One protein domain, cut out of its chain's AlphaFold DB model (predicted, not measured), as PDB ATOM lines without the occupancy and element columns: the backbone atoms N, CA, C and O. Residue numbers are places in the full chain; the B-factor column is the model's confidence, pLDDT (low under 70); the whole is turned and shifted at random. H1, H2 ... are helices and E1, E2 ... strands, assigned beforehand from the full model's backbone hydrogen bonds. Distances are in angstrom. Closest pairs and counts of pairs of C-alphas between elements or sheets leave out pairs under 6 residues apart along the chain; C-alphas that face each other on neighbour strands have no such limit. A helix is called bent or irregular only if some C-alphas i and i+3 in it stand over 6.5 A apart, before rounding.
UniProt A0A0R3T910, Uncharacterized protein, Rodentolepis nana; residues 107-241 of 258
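Overview. This is residues 107 to 241 of the 258 residues of an uncharacterized protein of Rodentolepis nana (UniProt A0A0R3T910). A narrow sheet of three strands, E2, E3 and E4, reaches out from a group of helices in which the long H5 crosses H3 steeply. H4 grazes the sheet, and E1 pairs with residues 107 to 108 instead. The printed part has 135 residues, with five named helices and four named strands in the order H1 H2 H3 E1 E2 H4 H5 E3 E4, class mixed; the sheet, E2 - E3 - E4, is antiparallel. It is compact, with a radius of gyration of the C-alphas of 15.4 A, and spans 45 by 35 by 29 A.

Arrangement. Residues 107 to 108 pair antiparallel with residues 146 to 147 of E1, residues 146 to 151. H1, residues 120 to 123, is close but not clearly touching H3, residues 132 to 142; their closest C-alphas, of Leu 123 and Thr 138, are 5.7 A apart. H2, residues 126 to 129, touches H3 only at the corner, the closest C-alphas being those of Ser 129 and Ala 135, 4.4 A. E2, residues 159 to 163, is the antiparallel neighbour of E3, residues 225 to 231, with N 160 and O 228 within hydrogen-bond range at 2.9 A. H4, residues 166 to 176, only grazes the sheet. H5, residues 179 to 202, touches H3 with residues 192 to 200 alone, at a steep tilt of 64 degrees; the closest C-alphas, of Ser 134 and Ala 196, are 5.0 A apart. E3 and E4, residues 234 to 240, form a hairpin, with N 227 and O 238 at 2.9 A. Every O i to N i+4 pair is within hydrogen-bond range in H3, but 5 of 7 in H4 and 17 of 20 in H5; H1 and H2 are too short for such a pair.

Along the chain. H1 begins at C-alpha 120 (55.683, 36.484, -29.784). H5, 32.5 A long, has a kink of 36 degrees near residue 186. H4 and H5 are irregular: C-alphas 167 and 170 are 7.8 A apart, 181 and 184 8.8 A. E3 measures 21.0 A and E4 20.8 A, ending at C-alpha 240 (42.496, 36.455, -45.198).

Size, cuts and confidence. The two C-alphas farthest apart, of Ser 202 and Ile 233, are 46.5 A apart. The printed part has no cut, and the link from H5 to E3, 22 residues, is long. Mean pLDDT of the printed part is 79.5; residues 117 to 121, 178 to 184, 202 to 203 and 213 to 221 are under 70.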
ATOM      1  N   LEU A 107      44.595  23.572 -43.882       88.31
ATOM      2  CA  LEU A 107      44.526  24.686 -42.940       88.31
ATOM      3  C   LEU A 107      43.116  25.268 -42.869       88.31
ATOM      4  O   LEU A 107      42.443  25.440 -43.885       88.31
ATOM      5  N   PHE A 108      42.703  25.631 -41.660       84.94
ATOM      6  CA  PHE A 108      41.501  26.406 -41.393       84.94
ATOM      7  C   PHE A 108      41.871  27.801 -40.896       84.94
ATOM      8  O   PHE A 108      42.709  27.957 -40.004       84.94
ATOM      9  N   LEU A 109      41.194  28.800 -41.464       83.38
ATOM     10  CA  LEU A 109      41.253  30.191 -41.035       83.38
ATOM     11  C   LEU A 109      39.943  30.594 -40.350       83.38
ATOM     12  O   LEU A 109      38.869  30.211 -40.824       83.38
ATOM     13  N   PRO A 110      39.997  31.413 -39.286       80.19
ATOM     14  CA  PRO A 110      38.806  32.016 -38.717       80.19
ATOM     15  C   PRO A 110      38.159  32.984 -39.716       80.19
ATOM     16  O   PRO A 110      38.828  33.598 -40.548       80.19
ATOM     17  N   ILE A 111      36.843  33.168 -39.580       79.06
ATOM     18  CA  ILE A 111      36.070  34.141 -40.373       79.06
ATOM     19  C   ILE A 111      36.606  35.562 -40.160       79.06
ATOM     20  O   ILE A 111      36.649  36.356 -41.097       79.06
ATOM     21  N   ILE A 112      37.022  35.862 -38.926       82.12
ATOM     22  CA  ILE A 112      37.685  37.108 -38.550       82.12
ATOM     23  C   ILE A 112      38.984  36.738 -37.822       82.12
ATOM     24  O   ILE A 112      38.917  36.193 -36.717       82.12
ATOM     25  N   PRO A 113      40.161  36.994 -38.413       84.81
ATOM     26  CA  PRO A 113      41.425  36.800 -37.719       84.81
ATOM     27  C   PRO A 113      41.571  37.784 -36.546       84.81
ATOM     28  O   PRO A 113      41.167  38.944 -36.659       84.81
ATOM     29  N   PRO A 114      42.160  37.355 -35.417       84.75
ATOM     30  CA  PRO A 114      42.450  38.254 -34.308       84.75
ATOM     31  C   PRO A 114      43.483  39.321 -34.718       84.75
ATOM     32  O   PRO A 114      44.299  39.086 -35.613       84.75
ATOM     33  N   PRO A 115      43.486  40.501 -34.079       76.44
ATOM     34  CA  PRO A 115      44.544  41.492 -34.264       76.44
ATOM     35  C   PRO A 115      45.902  40.971 -33.741       76.44
ATOM     36  O   PRO A 115      45.921  40.142 -32.829       76.44
ATOM     37  N   PRO A 116      47.037  41.437 -34.299       75.50
ATOM     38  CA  PRO A 116      48.350  40.872 -34.007       75.50
ATOM     39  C   PRO A 116      48.897  41.256 -32.638       75.50
ATOM     40  O   PRO A 116      48.732  42.408 -32.206       75.50
ATOM     41  N   PRO A 117      49.654  40.340 -32.011       68.12
ATOM     42  CA  PRO A 117      50.428  40.667 -30.843       68.12
ATOM     43  C   PRO A 117      51.673  41.485 -31.172       68.12
ATOM     44  O   PRO A 117      52.216  41.365 -32.268       68.12
ATOM     45  N   LEU A 118      52.126  42.333 -30.234       58.41
ATOM     46  CA  LEU A 118      53.299  43.198 -30.459       58.41
ATOM     47  C   LEU A 118      54.555  42.364 -30.722       58.41
ATOM     48  O   LEU A 118      55.359  42.726 -31.574       58.41
ATOM     49  N   LEU A 119      54.718  41.274 -29.967       62.88
ATOM     50  CA  LEU A 119      55.827  40.328 -30.051       62.88
ATOM     51  C   LEU A 119      55.332  38.926 -29.669       62.88
ATOM     52  O   LEU A 119      54.465  38.794 -28.804       62.88
ATOM     53  N   GLU A 120      55.940  37.871 -30.220       65.56
ATOM     54  CA  GLU A 120      55.683  36.484 -29.784       65.56
ATOM     55  C   GLU A 120      55.936  36.297 -28.281       65.56
ATOM     56  O   GLU A 120      55.214  35.572 -27.599       65.56
ATOM     57  N   THR A 121      56.903  37.031 -27.724       69.25
ATOM     58  CA  THR A 121      57.183  37.043 -26.282       69.25
ATOM     59  C   THR A 121      56.010  37.563 -25.449       69.25
ATOM     60  O   THR A 121      55.896  37.210 -24.279       69.25
ATOM     61  N   GLY A 122      55.129  38.381 -26.036       73.06
ATOM     62  CA  GLY A 122      53.890  38.832 -25.404       73.06
ATOM     63  C   GLY A 122      52.862  37.711 -25.251       73.06
ATOM     64  O   GLY A 122      52.166  37.675 -24.242       73.06
ATOM     65  N   LEU A 123      52.818  36.757 -26.188       76.62
ATOM     66  CA  LEU A 123      51.966  35.563 -26.087       76.62
ATOM     67  C   LEU A 123      52.455  34.608 -24.991       76.62
ATOM     68  O   LEU A 123      51.655  33.980 -24.305       76.62
ATOM     69  N   ALA A 124      53.774  34.524 -24.798       79.56
ATOM     70  CA  ALA A 124      54.391  33.710 -23.750       79.56
ATOM     71  C   ALA A 124      54.420  34.398 -22.369       79.56
ATOM     72  O   ALA A 124      54.855  33.798 -21.384       79.56
ATOM     73  N   ASN A 125      53.982  35.659 -22.269       82.62
ATOM     74  CA  ASN A 125      54.010  36.408 -21.020       82.62
ATOM     75  C   ASN A 125      52.909  35.912 -20.073       82.62
ATOM     76  O   ASN A 125      51.719  36.149 -20.279       82.62
ATOM     77  N   GLN A 126      53.310  35.277 -18.974       80.50
ATOM     78  CA  GLN A 126      52.386  34.705 -17.999       80.50
ATOM     79  C   GLN A 126      51.464  35.758 -17.353       80.50
ATOM     80  O   GLN A 126      50.329  35.437 -17.008       80.50
ATOM     81  N   ALA A 127      51.878  37.027 -17.264       81.94
ATOM     82  CA  ALA A 127      51.010  38.110 -16.790       81.94
ATOM     83  C   ALA A 127      49.796  38.327 -17.714       81.94
ATOM     84  O   ALA A 127      48.710  38.671 -17.250       81.94
ATOM     85  N   CYS A 128      49.939  38.052 -19.013       76.44
ATOM     86  CA  CYS A 128      48.852  38.164 -19.985       76.44
ATOM     87  C   CYS A 128      47.769  37.096 -19.818       76.44
ATOM     88  O   CYS A 128      46.639  37.320 -20.239       76.44
ATOM     89  N   SER A 129      48.068  35.980 -19.149       77.62
ATOM     90  CA  SER A 129      47.056  34.974 -18.800       77.62
ATOM     91  C   SER A 129      46.200  35.337 -17.578       77.62
ATOM     92  O   SER A 129      45.210  34.661 -17.313       77.62
ATOM     93  N   GLN A 130      46.553  36.393 -16.832       80.06
ATOM     94  CA  GLN A 130      45.838  36.773 -15.606       80.06
ATOM     95  C   GLN A 130      44.635  37.687 -15.867       80.06
ATOM     96  O   GLN A 130      43.674  37.662 -15.101       80.06
ATOM     97  N   SER A 131      44.666  38.480 -16.944       83.00
ATOM     98  CA  SER A 131      43.497  39.253 -17.373       83.00
ATOM     99  C   SER A 131      42.640  38.447 -18.342       83.00
ATOM    100  O   SER A 131      43.150  37.857 -19.293       83.00
ATOM    101  N   TYR A 132      41.320  38.515 -18.158       85.69
ATOM    102  CA  TYR A 132      40.337  37.930 -19.064       85.69
ATOM    103  C   TYR A 132      40.546  38.355 -20.528       85.69
ATOM    104  O   TYR A 132      40.553  37.507 -21.418       85.69
ATOM    105  N   ALA A 133      40.726  39.654 -20.801       83.88
ATOM    106  CA  ALA A 133      40.806  40.145 -22.178       83.88
ATOM    107  C   ALA A 133      42.109  39.703 -22.864       83.88
ATOM    108  O   ALA A 133      42.081  39.180 -23.980       83.88
ATOM    109  N   SER A 134      43.236  39.848 -22.167       83.31
ATOM    110  CA  SER A 134      44.552  39.424 -22.648       83.31
ATOM    111  C   SER A 134      44.650  37.909 -22.849       83.31
ATOM    112  O   SER A 134      45.171  37.459 -23.874       83.31
ATOM    113  N   ALA A 135      44.096  37.114 -21.929       83.62
ATOM    114  CA  ALA A 135      44.077  35.658 -22.034       83.62
ATOM    115  C   ALA A 135      43.255  35.197 -23.246       83.62
ATOM    116  O   ALA A 135      43.711  34.351 -24.015       83.62
ATOM    117  N   ASN A 136      42.082  35.800 -23.465       87.19
ATOM    118  CA  ASN A 136      41.234  35.472 -24.610       87.19
ATOM    119  C   ASN A 136      41.883  35.841 -25.945       87.19
ATOM    120  O   ASN A 136      41.843  35.037 -26.870       87.19
ATOM    121  N   LEU A 137      42.512  37.014 -26.062       84.69
ATOM    122  CA  LEU A 137      43.213  37.386 -27.297       84.69
ATOM    123  C   LEU A 137      44.409  36.477 -27.577       84.69
ATOM    124  O   LEU A 137      44.609  36.077 -28.721       84.69
ATOM    125  N   THR A 138      45.157  36.097 -26.539       83.75
ATOM    126  CA  THR A 138      46.261  35.134 -26.656       83.75
ATOM    127  C   THR A 138      45.748  33.782 -27.157       83.75
ATOM    128  O   THR A 138      46.298  33.218 -28.102       83.75
ATOM    129  N   ALA A 139      44.645  33.287 -26.587       85.50
ATOM    130  CA  ALA A 139      44.016  32.041 -27.014       85.50
ATOM    131  C   ALA A 139      43.502  32.111 -28.463       85.50
ATOM    132  O   ALA A 139      43.767  31.200 -29.246       85.50
ATOM    133  N   LEU A 140      42.826  33.203 -28.839       86.56
ATOM    134  CA  LEU A 140      42.367  33.429 -30.212       86.56
ATOM    135  C   LEU A 140      43.540  33.456 -31.190       86.56
ATOM    136  O   LEU A 140      43.453  32.855 -32.257       86.56
ATOM    137  N   TRP A 141      44.645  34.107 -30.825       86.81
ATOM    138  CA  TRP A 141      45.838  34.167 -31.662       86.81
ATOM    139  C   TRP A 141      46.472  32.789 -31.862       86.81
ATOM    140  O   TRP A 141      46.785  32.431 -32.994       86.81
ATOM    141  N   HIS A 142      46.590  31.978 -30.805       85.00
ATOM    142  CA  HIS A 142      47.074  30.595 -30.914       85.00
ATOM    143  C   HIS A 142      46.180  29.692 -31.773       85.00
ATOM    144  O   HIS A 142      46.655  28.698 -32.314       85.00
ATOM    145  N   GLN A 143      44.899  30.034 -31.908       84.88
ATOM    146  CA  GLN A 143      43.920  29.280 -32.694       84.88
ATOM    147  C   GLN A 143      43.660  29.885 -34.083       84.88
ATOM    148  O   GLN A 143      42.853  29.349 -34.841       84.88
ATOM    149  N   ALA A 144      44.333  30.985 -34.437       87.00
ATOM    150  CA  ALA A 144      44.071  31.736 -35.665       87.00
ATOM    151  C   ALA A 144      44.511  31.004 -36.947       87.00
ATOM    152  O   ALA A 144      44.063  31.347 -38.038       87.00
ATOM    153  N   CYS A 145      45.369  29.996 -36.818       88.62
ATOM    154  CA  CYS A 145      45.811  29.119 -37.895       88.62
ATOM    155  C   CYS A 145      45.763  27.688 -37.365       88.62
ATOM    156  O   CYS A 145      46.591  27.282 -36.551       88.62
ATOM    157  N   LYS A 146      44.725  26.946 -37.757       88.94
ATOM    158  CA  LYS A 146      44.526  25.573 -37.290       88.94
ATOM    159  C   LYS A 146      44.836  24.602 -38.418       88.94
ATOM    160  O   LYS A 146      44.192  24.645 -39.464       88.94
ATOM    161  N   ILE A 147      45.753  23.674 -38.168       90.38
ATOM    162  CA  ILE A 147      45.902  22.471 -38.989       90.38
ATOM    163  C   ILE A 147      44.709  21.562 -38.676       90.38
ATOM    164  O   ILE A 147      44.538  21.116 -37.541       90.38
ATOM    165  N   VAL A 148      43.844  21.351 -39.664       89.94
ATOM    166  CA  VAL A 148      42.663  20.482 -39.549       89.94
ATOM    167  C   VAL A 148      43.060  19.033 -39.774       89.94
ATOM    168  O   VAL A 148      42.666  18.158 -39.011       89.94
ATOM    169  N   VAL A 149      43.869  18.809 -40.806       89.94
ATOM    170  CA  VAL A 149      44.374  17.497 -41.190       89.94
ATOM    171  C   VAL A 149      45.825  17.641 -41.617       89.94
ATOM    172  O   VAL A 149      46.152  18.541 -42.388       89.94
ATOM    173  N   ALA A 150      46.685  16.732 -41.177       90.75
ATOM    174  CA  ALA A 150      47.982  16.501 -41.794       90.75
ATOM    175  C   ALA A 150      48.419  15.057 -41.547       90.75
ATOM    176  O   ALA A 150      48.347  14.558 -40.421       90.75
ATOM    177  N   TYR A 151      48.903  14.381 -42.588       91.50
ATOM    178  CA  TYR A 151      49.628  13.135 -42.393       91.50
ATOM    179  C   TYR A 151      50.774  13.003 -43.404       91.50
ATOM    180  O   TYR A 151      50.501  12.923 -44.602       91.50
ATOM    181  N   PRO A 152      52.034  12.923 -42.948       92.56
ATOM    182  CA  PRO A 152      52.462  12.975 -41.546       92.56
ATOM    183  C   PRO A 152      52.197  14.325 -40.854       92.56
ATOM    184  O   PRO A 152      51.877  15.306 -41.535       92.56
ATOM    185  N   PRO A 153      52.293  14.383 -39.510       94.44
ATOM    186  CA  PRO A 153      52.101  15.618 -38.757       94.44
ATOM    187  C   PRO A 153      53.076  16.722 -39.177       94.44
ATOM    188  O   PRO A 153      54.209  16.448 -39.567       94.44
ATOM    189  N   VAL A 154      52.635  17.971 -39.044       92.81
ATOM    190  CA  VAL A 154      53.450  19.164 -39.315       92.81
ATOM    191  C   VAL A 154      54.418  19.410 -38.151       92.81
ATOM    192  O   VAL A 154      53.970  19.467 -37.000       92.81
ATOM    193  N   PRO A 155      55.725  19.576 -38.408       93.25
ATOM    194  CA  PRO A 155      56.677  20.031 -37.401       93.25
ATOM    195  C   PRO A 155      56.337  21.435 -36.885       93.25
ATOM    196  O   PRO A 155      55.876  22.289 -37.632       93.25
ATOM    197  N   VAL A 156      56.626  21.720 -35.612       86.12
ATOM    198  CA  VAL A 156      56.324  23.037 -35.005       86.12
ATOM    199  C   VAL A 156      57.043  24.189 -35.721       86.12
ATOM    200  O   VAL A 156      56.484  25.276 -35.815       86.12
ATOM    201  N   SER A 157      58.252  23.960 -36.247       88.50
ATOM    202  CA  SER A 157      59.006  24.963 -37.019       88.50
ATOM    203  C   SER A 157      58.350  25.328 -38.348       88.50
ATOM    204  O   SER A 157      58.600  26.411 -38.871       88.50
ATOM    205  N   ASP A 158      57.506  24.439 -38.867       91.94
ATOM    206  CA  ASP A 158      56.976  24.496 -40.226       91.94
ATOM    207  C   ASP A 158      55.483  24.849 -40.205       91.94
ATOM    208  O   ASP A 158      54.743  24.537 -41.133       91.94
ATOM    209  N   HIS A 159      55.037  25.509 -39.131       92.75
ATOM    210  CA  HIS A 159      53.694  26.041 -38.944       92.75
ATOM    211  C   HIS A 159      53.780  27.480 -38.426       92.75
ATOM    212  O   HIS A 159      54.254  27.723 -37.317       92.75
ATOM    213  N   ALA A 160      53.318  28.443 -39.223       90.69
ATOM    214  CA  ALA A 160      53.439  29.862 -38.904       90.69
ATOM    215  C   ALA A 160      52.251  30.667 -39.431       90.69
ATOM    216  O   ALA A 160      51.684  30.357 -40.476       90.69
ATOM    217  N   TRP A 161      51.886  31.737 -38.730       91.62
ATOM    218  CA  TRP A 161      50.852  32.667 -39.176       91.62
ATOM    219  C   TRP A 161      51.093  34.065 -38.629       91.62
ATOM    220  O   TRP A 161      51.568  34.237 -37.506       91.62
ATOM    221  N   ASN A 162      50.763  35.082 -39.422       89.56
ATOM    222  CA  ASN A 162      50.870  36.470 -38.992       89.56
ATOM    223  C   ASN A 162      50.070  37.419 -39.894       89.56
ATOM    224  O   ASN A 162      49.542  37.037 -40.936       89.56
ATOM    225  N   TRP A 163      50.024  38.692 -39.515       88.19
ATOM    226  CA  TRP A 163      49.631  39.783 -40.398       88.19
ATOM    227  C   TRP A 163      50.833  40.296 -41.190       88.19
ATOM    228  O   TRP A 163      51.907  40.511 -40.632       88.19
ATOM    229  N   SER A 164      50.646  40.574 -42.480       86.81
ATOM    230  CA  SER A 164      51.654  41.263 -43.300       86.81
ATOM    231  C   SER A 164      51.903  42.702 -42.828       86.81
ATOM    232  O   SER A 164      53.016  43.206 -42.942       86.81
ATOM    233  N   ASN A 165      50.876  43.357 -42.273       83.06
ATOM    234  CA  ASN A 165      50.966  44.674 -41.649       83.06
ATOM    235  C   ASN A 165      50.049  44.747 -40.423       83.06
ATOM    236  O   ASN A 165      48.861  45.062 -40.517       83.06
ATOM    237  N   GLY A 166      50.615  44.457 -39.253       79.00
ATOM    238  CA  GLY A 166      49.822  44.335 -38.041       79.00
ATOM    239  C   GLY A 166      49.210  45.633 -37.518       79.00
ATOM    240  O   GLY A 166      48.157  45.590 -36.885       79.00
ATOM    241  N   GLY A 167      49.803  46.787 -37.834       79.69
ATOM    242  CA  GLY A 167      49.269  48.092 -37.433       79.69
ATOM    243  C   GLY A 167      47.976  48.472 -38.160       79.69
ATOM    244  O   GLY A 167      47.242  49.329 -37.682       79.69
ATOM    245  N   ALA A 168      47.670  47.836 -39.294       81.38
ATOM    246  CA  ALA A 168      46.461  48.099 -40.076       81.38
ATOM    247  C   ALA A 168      45.371  47.020 -39.909       81.38
ATOM    248  O   ALA A 168      44.286  47.172 -40.474       81.38
ATOM    249  N   ALA A 169      45.619  45.961 -39.129       83.00
ATOM    250  CA  ALA A 169      44.761  44.778 -39.042       83.00
ATOM    251  C   ALA A 169      43.296  45.102 -38.701       83.00
ATOM    252  O   ALA A 169      42.402  44.686 -39.433       83.00
ATOM    253  N   LEU A 170      43.030  45.904 -37.658       82.88
ATOM    254  CA  LEU A 170      41.650  46.263 -37.283       82.88
ATOM    255  C   LEU A 170      40.926  47.055 -38.379       82.88
ATOM    256  O   LEU A 170      39.731  46.859 -38.597       82.88
ATOM    257  N   SER A 171      41.635  47.945 -39.078       80.38
ATOM    258  CA  SER A 171      41.044  48.707 -40.184       80.38
ATOM    259  C   SER A 171      40.675  47.795 -41.358       80.38
ATOM    260  O   SER A 171      39.591  47.930 -41.923       80.38
ATOM    261  N   THR A 172      41.528  46.811 -41.664       82.44
ATOM    262  CA  THR A 172      41.274  45.808 -42.700       82.44
ATOM    263  C   THR A 172      40.109  44.903 -42.320       82.44
ATOM    264  O   THR A 172      39.229  44.698 -43.154       82.44
ATOM    265  N   ILE A 173      40.051  44.442 -41.064       82.81
ATOM    266  CA  ILE A 173      38.920  43.684 -40.511       82.81
ATOM    267  C   ILE A 173      37.607  44.426 -40.761       82.81
ATOM    268  O   ILE A 173      36.742  43.913 -41.462       82.81
ATOM    269  N   ARG A 174      37.500  45.678 -40.308       80.25
ATOM    270  CA  ARG A 174      36.298  46.501 -40.519       80.25
ATOM    271  C   ARG A 174      35.903  46.644 -41.986       80.25
ATOM    272  O   ARG A 174      34.720  46.688 -42.290       80.25
ATOM    273  N   SER A 175      36.884  46.768 -42.881       79.56
ATOM    274  CA  SER A 175      36.623  47.002 -44.305       79.56
ATOM    275  C   SER A 175      36.222  45.748 -45.085       79.56
ATOM    276  O   SER A 175      35.503  45.861 -46.071       79.56
ATOM    277  N   ALA A 176      36.713  44.574 -44.678       78.94
ATOM    278  CA  ALA A 176      36.527  43.325 -45.416       78.94
ATOM    279  C   ALA A 176      35.464  42.406 -44.794       78.94
ATOM    280  O   ALA A 176      35.038  41.445 -45.432       78.94
ATOM    281  N   THR A 177      35.031  42.684 -43.565       75.81
ATOM    282  CA  THR A 177      33.936  41.974 -42.908       75.81
ATOM    283  C   THR A 177      32.588  42.562 -43.330       75.81
ATOM    284  O   THR A 177      32.346  43.753 -43.149       75.81
ATOM    285  N   ASP A 178      31.692  41.723 -43.859       69.81
ATOM    286  CA  ASP A 178      30.306  42.110 -44.144       69.81
ATOM    287  C   ASP A 178      29.569  42.434 -42.825       69.81
ATOM    288  O   ASP A 178      29.466  41.553 -41.953       69.81
ATOM    289  N   PRO A 179      29.037  43.661 -42.661       63.69
ATOM    290  CA  PRO A 179      28.296  44.058 -41.469       63.69
ATOM    291  C   PRO A 179      27.125  43.120 -41.153       63.69
ATOM    292  O   PRO A 179      26.866  42.840 -39.989       63.69
ATOM    293  N   GLN A 180      26.449  42.564 -42.164       59.19
ATOM    294  CA  GLN A 180      25.225  41.781 -41.956       59.19
ATOM    295  C   GLN A 180      25.478  40.350 -41.458       59.19
ATOM    296  O   GLN A 180      24.565  39.717 -40.930       59.19
ATOM    297  N   LEU A 181      26.698  39.824 -41.611       57.72
ATOM    298  CA  LEU A 181      27.018  38.431 -41.280       57.72
ATOM    299  C   LEU A 181      27.654  38.263 -39.893       57.72
ATOM    300  O   LEU A 181      27.631  37.157 -39.350       57.72
ATOM    301  N   THR A 182      28.229  39.324 -39.308       64.12
ATOM    302  CA  THR A 182      29.121  39.186 -38.137       64.12
ATOM    303  C   THR A 182      29.236  40.417 -37.222       64.12
ATOM    304  O   THR A 182      30.185  40.482 -36.442       64.12
ATOM    305  N   GLU A 183      28.296  41.372 -37.252       63.66
ATOM    306  CA  GLU A 183      28.350  42.611 -36.440       63.66
ATOM    307  C   GLU A 183      28.674  42.349 -34.956       63.66
ATOM    308  O   GLU A 183      29.650  42.876 -34.423       63.66
ATOM    309  N   TRP A 184      27.961  41.408 -34.328       59.81
ATOM    310  CA  TRP A 184      28.185  41.001 -32.935       59.81
ATOM    311  C   TRP A 184      29.590  40.442 -32.668       59.81
ATOM    312  O   TRP A 184      30.177  40.702 -31.617       59.81
ATOM    313  N   ASN A 185      30.155  39.687 -33.615       73.38
ATOM    314  CA  ASN A 185      31.492  39.105 -33.473       73.38
ATOM    315  C   ASN A 185      32.581  40.173 -33.614       73.38
ATOM    316  O   ASN A 185      33.598  40.113 -32.920       73.38
ATOM    317  N   LEU A 186      32.358  41.163 -34.480       78.81
ATOM    318  CA  LEU A 186      33.271  42.285 -34.659       78.81
ATOM    319  C   LEU A 186      33.266  43.206 -33.433       78.81
ATOM    320  O   LEU A 186      34.331  43.537 -32.913       78.81
ATOM    321  N   GLU A 187      32.090  43.565 -32.917       81.88
ATOM    322  CA  GLU A 187      31.962  44.390 -31.710       81.88
ATOM    323  C   GLU A 187      32.572  43.719 -30.474       81.88
ATOM    324  O   GLU A 187      33.263  44.372 -29.682       81.88
ATOM    325  N   ALA A 188      32.360  42.407 -30.319       82.94
ATOM    326  CA  ALA A 188      32.966  41.626 -29.247       82.94
ATOM    327  C   ALA A 188      34.498  41.619 -29.355       82.94
ATOM    328  O   ALA A 188      35.184  41.870 -28.361       82.94
ATOM    329  N   LEU A 189      35.045  41.401 -30.558       82.25
ATOM    330  CA  LEU A 189      36.489  41.415 -30.799       82.25
ATOM    331  C   LEU A 189      37.103  42.796 -30.532       82.25
ATOM    332  O   LEU A 189      38.138  42.899 -29.873       82.25
ATOM    333  N   GLU A 190      36.457  43.870 -30.987       84.19
ATOM    334  CA  GLU A 190      36.915  45.236 -30.724       84.19
ATOM    335  C   GLU A 190      36.852  45.604 -29.241       84.19
ATOM    336  O   GLU A 190      37.734  46.301 -28.730       84.19
ATOM    337  N   SER A 191      35.818  45.143 -28.541       85.81
ATOM    338  CA  SER A 191      35.671  45.351 -27.101       85.81
ATOM    339  C   SER A 191      36.761  44.614 -26.327       85.81
ATOM    340  O   SER A 191      37.411  45.217 -25.471       85.81
ATOM    341  N   LEU A 192      37.031  43.351 -26.679       85.44
ATOM    342  CA  LEU A 192      38.142  42.570 -26.129       85.44
ATOM    343  C   LEU A 192      39.486  43.255 -26.383       85.44
ATOM    344  O   LEU A 192      40.278  43.407 -25.455       85.44
ATOM    345  N   TYR A 193      39.718  43.740 -27.604       84.38
ATOM    346  CA  TYR A 193      40.932  44.474 -27.951       84.38
ATOM    347  C   TYR A 193      41.111  45.730 -27.085       84.38
ATOM    348  O   TYR A 193      42.166  45.929 -26.487       84.38
ATOM    349  N   LYS A 194      40.071  46.563 -26.953       85.25
ATOM    350  CA  LYS A 194      40.114  47.782 -26.122       85.25
ATOM    351  C   LYS A 194      40.392  47.477 -24.650       85.25
ATOM    352  O   LYS A 194      41.103  48.244 -24.004       85.25
ATOM    353  N   LEU A 195      39.821  46.396 -24.114       85.69
ATOM    354  CA  LEU A 195      40.076  45.960 -22.740       85.69
ATOM    355  C   LEU A 195      41.529  45.508 -22.567       85.69
ATOM    356  O   LEU A 195      42.217  46.014 -21.687       85.69
ATOM    357  N   ALA A 196      42.037  44.675 -23.473       81.81
ATOM    358  CA  ALA A 196      43.415  44.201 -23.413       81.81
ATOM    359  C   ALA A 196      44.450  45.333 -23.576       81.81
ATOM    360  O   ALA A 196      45.505  45.296 -22.943       81.81
ATOM    361  N   VAL A 197      44.144  46.393 -24.339       82.19
ATOM    362  CA  VAL A 197      44.985  47.607 -24.382       82.19
ATOM    363  C   VAL A 197      45.096  48.243 -22.997       82.19
ATOM    364  O   VAL A 197      46.187  48.654 -22.606       82.19
ATOM    365  N   LYS A 198      44.004  48.327 -22.230       80.06
ATOM    366  CA  LYS A 198      44.051  48.864 -20.859       80.06
ATOM    367  C   LYS A 198      44.882  47.966 -19.941       80.06
ATOM    368  O   LYS A 198      45.678  48.476 -19.150       80.06
ATOM    369  N   ASP A 199      44.754  46.653 -20.093       74.12
ATOM    370  CA  ASP A 199      45.471  45.670 -19.277       74.12
ATOM    371  C   ASP A 199      46.977  45.670 -19.536       74.12
ATOM    372  O   ASP A 199      47.769  45.585 -18.595       74.12
ATOM    373  N   GLN A 200      47.385  45.846 -20.795       72.94
ATOM    374  CA  GLN A 200      48.788  45.985 -21.185       72.94
ATOM    375  C   GLN A 200      49.483  47.145 -20.450       72.94
ATOM    376  O   GLN A 200      50.656  47.028 -20.097       72.94
ATOM    377  N   HIS A 201      48.762  48.236 -20.176       72.62
ATOM    378  CA  HIS A 201      49.296  49.393 -19.451       72.62
ATOM    379  C   HIS A 201      49.233  49.244 -17.924       72.62
ATOM    380  O   HIS A 201      49.981  49.921 -17.222       72.62
ATOM    381  N   SER A 202      48.361  48.372 -17.403       68.44
ATOM    382  CA  SER A 202      48.012  48.335 -15.973       68.44
ATOM    383  C   SER A 202      48.548  47.104 -15.231       68.44
ATOM    384  O   SER A 202      48.749  47.161 -14.020       68.44
ATOM    385  N   HIS A 203      48.799  45.993 -15.932       64.75
ATOM    386  CA  HIS A 203      49.005  44.672 -15.317       64.75
ATOM    387  C   HIS A 203      50.266  43.930 -15.792       64.75
ATOM    388  O   HIS A 203      50.351  42.711 -15.682       64.75
ATOM    389  N   GLY A 204      51.264  44.630 -16.346       70.31
ATOM    390  CA  GLY A 204      52.542  44.009 -16.738       70.31
ATOM    391  C   GLY A 204      52.467  43.082 -17.963       70.31
ATOM    392  O   GLY A 204      53.468  42.474 -18.345       70.31
ATOM    393  N   CYS A 205      51.314  43.024 -18.636       75.56
ATOM    394  CA  CYS A 205      51.106  42.342 -19.915       75.56
ATOM    395  C   CYS A 205      51.652  43.178 -21.097       75.56
ATOM    396  O   CYS A 205      50.978  43.450 -22.090       75.56
ATOM    397  N   SER A 206      52.888  43.661 -20.964       74.19
ATOM    398  CA  SER A 206      53.557  44.416 -22.025       74.19
ATOM    399  C   SER A 206      53.876  43.512 -23.219       74.19
ATOM    400  O   SER A 206      54.233  42.346 -23.045       74.19
ATOM    401  N   GLY A 207      53.726  44.046 -24.433       70.44
ATOM    402  CA  GLY A 207      54.060  43.324 -25.660       70.44
ATOM    403  C   GLY A 207      52.949  42.445 -26.238       70.44
ATOM    404  O   GLY A 207      53.189  41.766 -27.236       70.44
ATOM    405  N   LEU A 208      51.740  42.459 -25.666       72.50
ATOM    406  CA  LEU A 208      50.638  41.660 -26.199       72.50
ATOM    407  C   LEU A 208      49.969  42.278 -27.423       72.50
ATOM    408  O   LEU A 208      49.414  41.514 -28.183       72.50
ATOM    409  N   LEU A 209      49.989  43.596 -27.649       76.62
ATOM    410  CA  LEU A 209      49.234  44.216 -28.752       76.62
ATOM    411  C   LEU A 209      50.062  45.213 -29.565       76.62
ATOM    412  O   LEU A 209      50.712  46.096 -28.998       76.62
ATOM    413  N   VAL A 210      49.981  45.108 -30.897       74.12
ATOM    414  CA  VAL A 210      50.503  46.122 -31.832       74.12
ATOM    415  C   VAL A 210      49.597  47.346 -31.829       74.12
ATOM    416  O   VAL A 210      48.394  47.226 -32.057       74.12
ATOM    417  N   GLN A 211      50.168  48.540 -31.653       73.88
ATOM    418  CA  GLN A 211      49.418  49.789 -31.795       73.88
ATOM    419  C   GLN A 211      48.786  49.890 -33.194       73.88
ATOM    420  O   GLN A 211      49.458  49.739 -34.209       73.88
ATOM    421  N   GLN A 212      47.477  50.147 -33.234       73.62
ATOM    422  CA  GLN A 212      46.704  50.184 -34.476       73.62
ATOM    423  C   GLN A 212      46.671  51.605 -35.042       73.62
ATOM    424  O   GLN A 212      46.333  52.560 -34.338       73.62
ATOM    425  N   ASN A 213      46.970  51.740 -36.329       66.75
ATOM    426  CA  ASN A 213      46.909  52.991 -37.064       66.75
ATOM    427  C   ASN A 213      45.498  53.174 -37.624       66.75
ATOM    428  O   ASN A 213      45.136  52.618 -38.657       66.75
ATOM    429  N   VAL A 214      44.687  53.973 -36.932       57.06
ATOM    430  CA  VAL A 214      43.289  54.242 -37.321       57.06
ATOM    431  C   VAL A 214      43.198  55.212 -38.517       57.06
ATOM    432  O   VAL A 214      42.145  55.338 -39.131       57.06
ATOM    433  N   THR A 215      44.293  55.894 -38.870       52.66
ATOM    434  CA  THR A 215      44.294  57.060 -39.775       52.66
ATOM    435  C   THR A 215      44.966  56.860 -41.132       52.66
ATOM    436  O   THR A 215      44.886  57.755 -41.971       52.66
ATOM    437  N   THR A 216      45.616  55.730 -41.410       46.94
ATOM    438  CA  THR A 216      46.353  55.561 -42.673       46.94
ATOM    439  C   THR A 216      45.529  54.822 -43.721       46.94
ATOM    440  O   THR A 216      45.624  53.608 -43.856       46.94
ATOM    441  N   SER A 217      44.789  55.579 -44.534       45.91
ATOM    442  CA  SER A 217      44.304  55.149 -45.854       45.91
ATOM    443  C   SER A 217      45.404  55.206 -46.933       45.91
ATOM    444  O   SER A 217      45.128  55.431 -48.111       45.91
ATOM    445  N   SER A 218      46.679  55.045 -46.571       40.91
ATOM    446  CA  SER A 218      47.784  55.198 -47.520       40.91
ATOM    447  C   SER A 218      48.162  53.856 -48.151       40.91
ATOM    448  O   SER A 218      48.974  53.120 -47.604       40.91
ATOM    449  N   HIS A 219      47.539  53.544 -49.288       47.62
ATOM    450  CA  HIS A 219      48.098  52.982 -50.533       47.62
ATOM    451  C   HIS A 219      49.358  52.065 -50.586       47.62
ATOM    452  O   HIS A 219      49.827  51.837 -51.697       47.62
ATOM    453  N   GLN A 220      49.938  51.510 -49.513       51.47
ATOM    454  CA  GLN A 220      51.309  50.959 -49.600       51.47
ATOM    455  C   GLN A 220      51.570  49.507 -49.185       51.47
ATOM    456  O   GLN A 220      52.668  49.029 -49.440       51.47
ATOM    457  N   ALA A 221      50.602  48.737 -48.692       56.09
ATOM    458  CA  ALA A 221      50.712  47.273 -48.703       56.09
ATOM    459  C   ALA A 221      49.337  46.648 -48.488       56.09
ATOM    460  O   ALA A 221      48.579  47.111 -47.637       56.09
ATOM    461  N   THR A 222      49.019  45.584 -49.223       73.81
ATOM    462  CA  THR A 222      47.844  44.763 -48.923       73.81
ATOM    463  C   THR A 222      48.043  44.116 -47.553       73.81
ATOM    464  O   THR A 222      48.860  43.206 -47.390       73.81
ATOM    465  N   THR A 223      47.314  44.608 -46.553       83.88
ATOM    466  CA  THR A 223      47.260  44.000 -45.223       83.88
ATOM    467  C   THR A 223      46.464  42.706 -45.315       83.88
ATOM    468  O   THR A 223      45.282  42.720 -45.650       83.88
ATOM    469  N   LEU A 224      47.120  41.585 -45.042       87.69
ATOM    470  CA  LEU A 224      46.526  40.257 -45.060       87.69
ATOM    471  C   LEU A 224      47.020  39.464 -43.857       87.69
ATOM    472  O   LEU A 224      48.180  39.580 -43.461       87.69
ATOM    473  N   PHE A 225      46.133  38.669 -43.283       89.69
ATOM    474  CA  PHE A 225      46.493  37.606 -42.365       89.69
ATOM    475  C   PHE A 225      46.852  36.382 -43.199       89.69
ATOM    476  O   PHE A 225      46.098  36.005 -44.094       89.69
ATOM    477  N   TRP A 226      48.000  35.778 -42.944       90.25
ATOM    478  CA  TRP A 226      48.462  34.582 -43.633       90.25
ATOM    479  C   TRP A 226      48.740  33.474 -42.631       90.25
ATOM    480  O   TRP A 226      49.091  33.733 -41.484       90.25
ATOM    481  N   CYS A 227      48.580  32.240 -43.086       91.06
ATOM    482  CA  CYS A 227      48.781  31.019 -42.324       91.06
ATOM    483  C   CYS A 227      49.429  29.998 -43.256       91.06
ATOM    484  O   CYS A 227      49.033  29.847 -44.416       91.06
ATOM    485  N   TYR A 228      50.474  29.363 -42.753       92.50
ATOM    486  CA  TYR A 228      51.385  28.502 -43.482       92.50
ATOM    487  C   TYR A 228      51.617  27.228 -42.689       92.50
ATOM    488  O   TYR A 228      51.851  27.294 -41.482       92.50
ATOM    489  N   ALA A 229      51.602  26.090 -43.373       92.75
ATOM    490  CA  ALA A 229      52.026  24.821 -42.812       92.75
ATOM    491  C   ALA A 229      52.701  23.958 -43.879       92.75
ATOM    492  O   ALA A 229      52.252  23.938 -45.024       92.75
ATOM    493  N   GLU A 230      53.725  23.203 -43.499       91.62
ATOM    494  CA  GLU A 230      54.429  22.280 -44.389       91.62
ATOM    495  C   GLU A 230      54.699  20.938 -43.706       91.62
ATOM    496  O   GLU A 230      54.994  20.859 -42.517       91.62
ATOM    497  N   ASN A 231      54.564  19.858 -44.468       90.88
ATOM    498  CA  ASN A 231      55.056  18.539 -44.088       90.88
ATOM    499  C   ASN A 231      55.809  17.910 -45.270       90.88
ATOM    500  O   ASN A 231      55.934  18.510 -46.334       90.88
ATOM    501  N   GLU A 232      56.271  16.668 -45.109       90.06
ATOM    502  CA  GLU A 232      57.003  15.943 -46.163       90.06
ATOM    503  C   GLU A 232      56.224  15.747 -47.479       90.06
ATOM    504  O   GLU A 232      56.823  15.384 -48.489       90.06
ATOM    505  N   ILE A 233      54.902  15.944 -47.473       88.88
ATOM    506  CA  ILE A 233      54.038  15.805 -48.653       88.88
ATOM    507  C   ILE A 233      53.920  17.118 -49.404       88.88
ATOM    508  O   ILE A 233      53.808  17.117 -50.628       88.88
ATOM    509  N   GLY A 234      53.945  18.237 -48.687       86.88
ATOM    510  CA  GLY A 234      53.927  19.546 -49.303       86.88
ATOM    511  C   GLY A 234      53.580  20.664 -48.336       86.88
ATOM    512  O   GLY A 234      53.379  20.472 -47.135       86.88
ATOM    513  N   LYS A 235      53.482  21.855 -48.917       88.12
ATOM    514  CA  LYS A 235      53.189  23.110 -48.229       88.12
ATOM    515  C   LYS A 235      51.776  23.586 -48.535       88.12
ATOM    516  O   LYS A 235      51.292  23.445 -49.654       88.12
ATOM    517  N   THR A 236      51.158  24.239 -47.565       87.88
ATOM    518  CA  THR A 236      49.861  24.893 -47.711       87.88
ATOM    519  C   THR A 236      49.958  26.317 -47.194       87.88
ATOM    520  O   THR A 236      50.478  26.570 -46.110       87.88
ATOM    521  N   PHE A 237      49.441  27.254 -47.983       89.25
ATOM    522  CA  PHE A 237      49.384  28.670 -47.648       89.25
ATOM    523  C   PHE A 237      47.962  29.179 -47.851       89.25
ATOM    524  O   PHE A 237      47.389  29.034 -48.931       89.25
ATOM    525  N   VAL A 238      47.402  29.801 -46.820       87.62
ATOM    526  CA  VAL A 238      46.066  30.399 -46.843       87.62
ATOM    527  C   VAL A 238      46.133  31.832 -46.334       87.62
ATOM    528  O   VAL A 238      46.951  32.163 -45.475       87.62
ATOM    529  N   ARG A 239      45.269  32.703 -46.867       88.88
ATOM    530  CA  ARG A 239      45.216  34.116 -46.477       88.88
ATOM    531  C   ARG A 239      43.798  34.622 -46.254       88.88
ATOM    532  O   ARG A 239      42.855  34.136 -46.872       88.88
ATOM    533  N   TRP A 240      43.689  35.656 -45.434       87.44
ATOM    534  CA  TRP A 240      42.496  36.455 -45.198       87.44
ATOM    535  C   TRP A 240      42.841  37.948 -45.395       87.44
ATOM    536  O   TRP A 240      43.899  38.374 -44.934       87.44
ATOM    537  N   PRO A 241      42.003  38.766 -46.055       77.88
ATOM    538  CA  PRO A 241      40.750  38.388 -46.696       77.88
ATOM    539  C   PRO A 241      40.993  37.589 -47.990       77.88
ATOM    540  O   PRO A 241      41.923  37.859 -48.757       77.88
TER     541      PRO A 241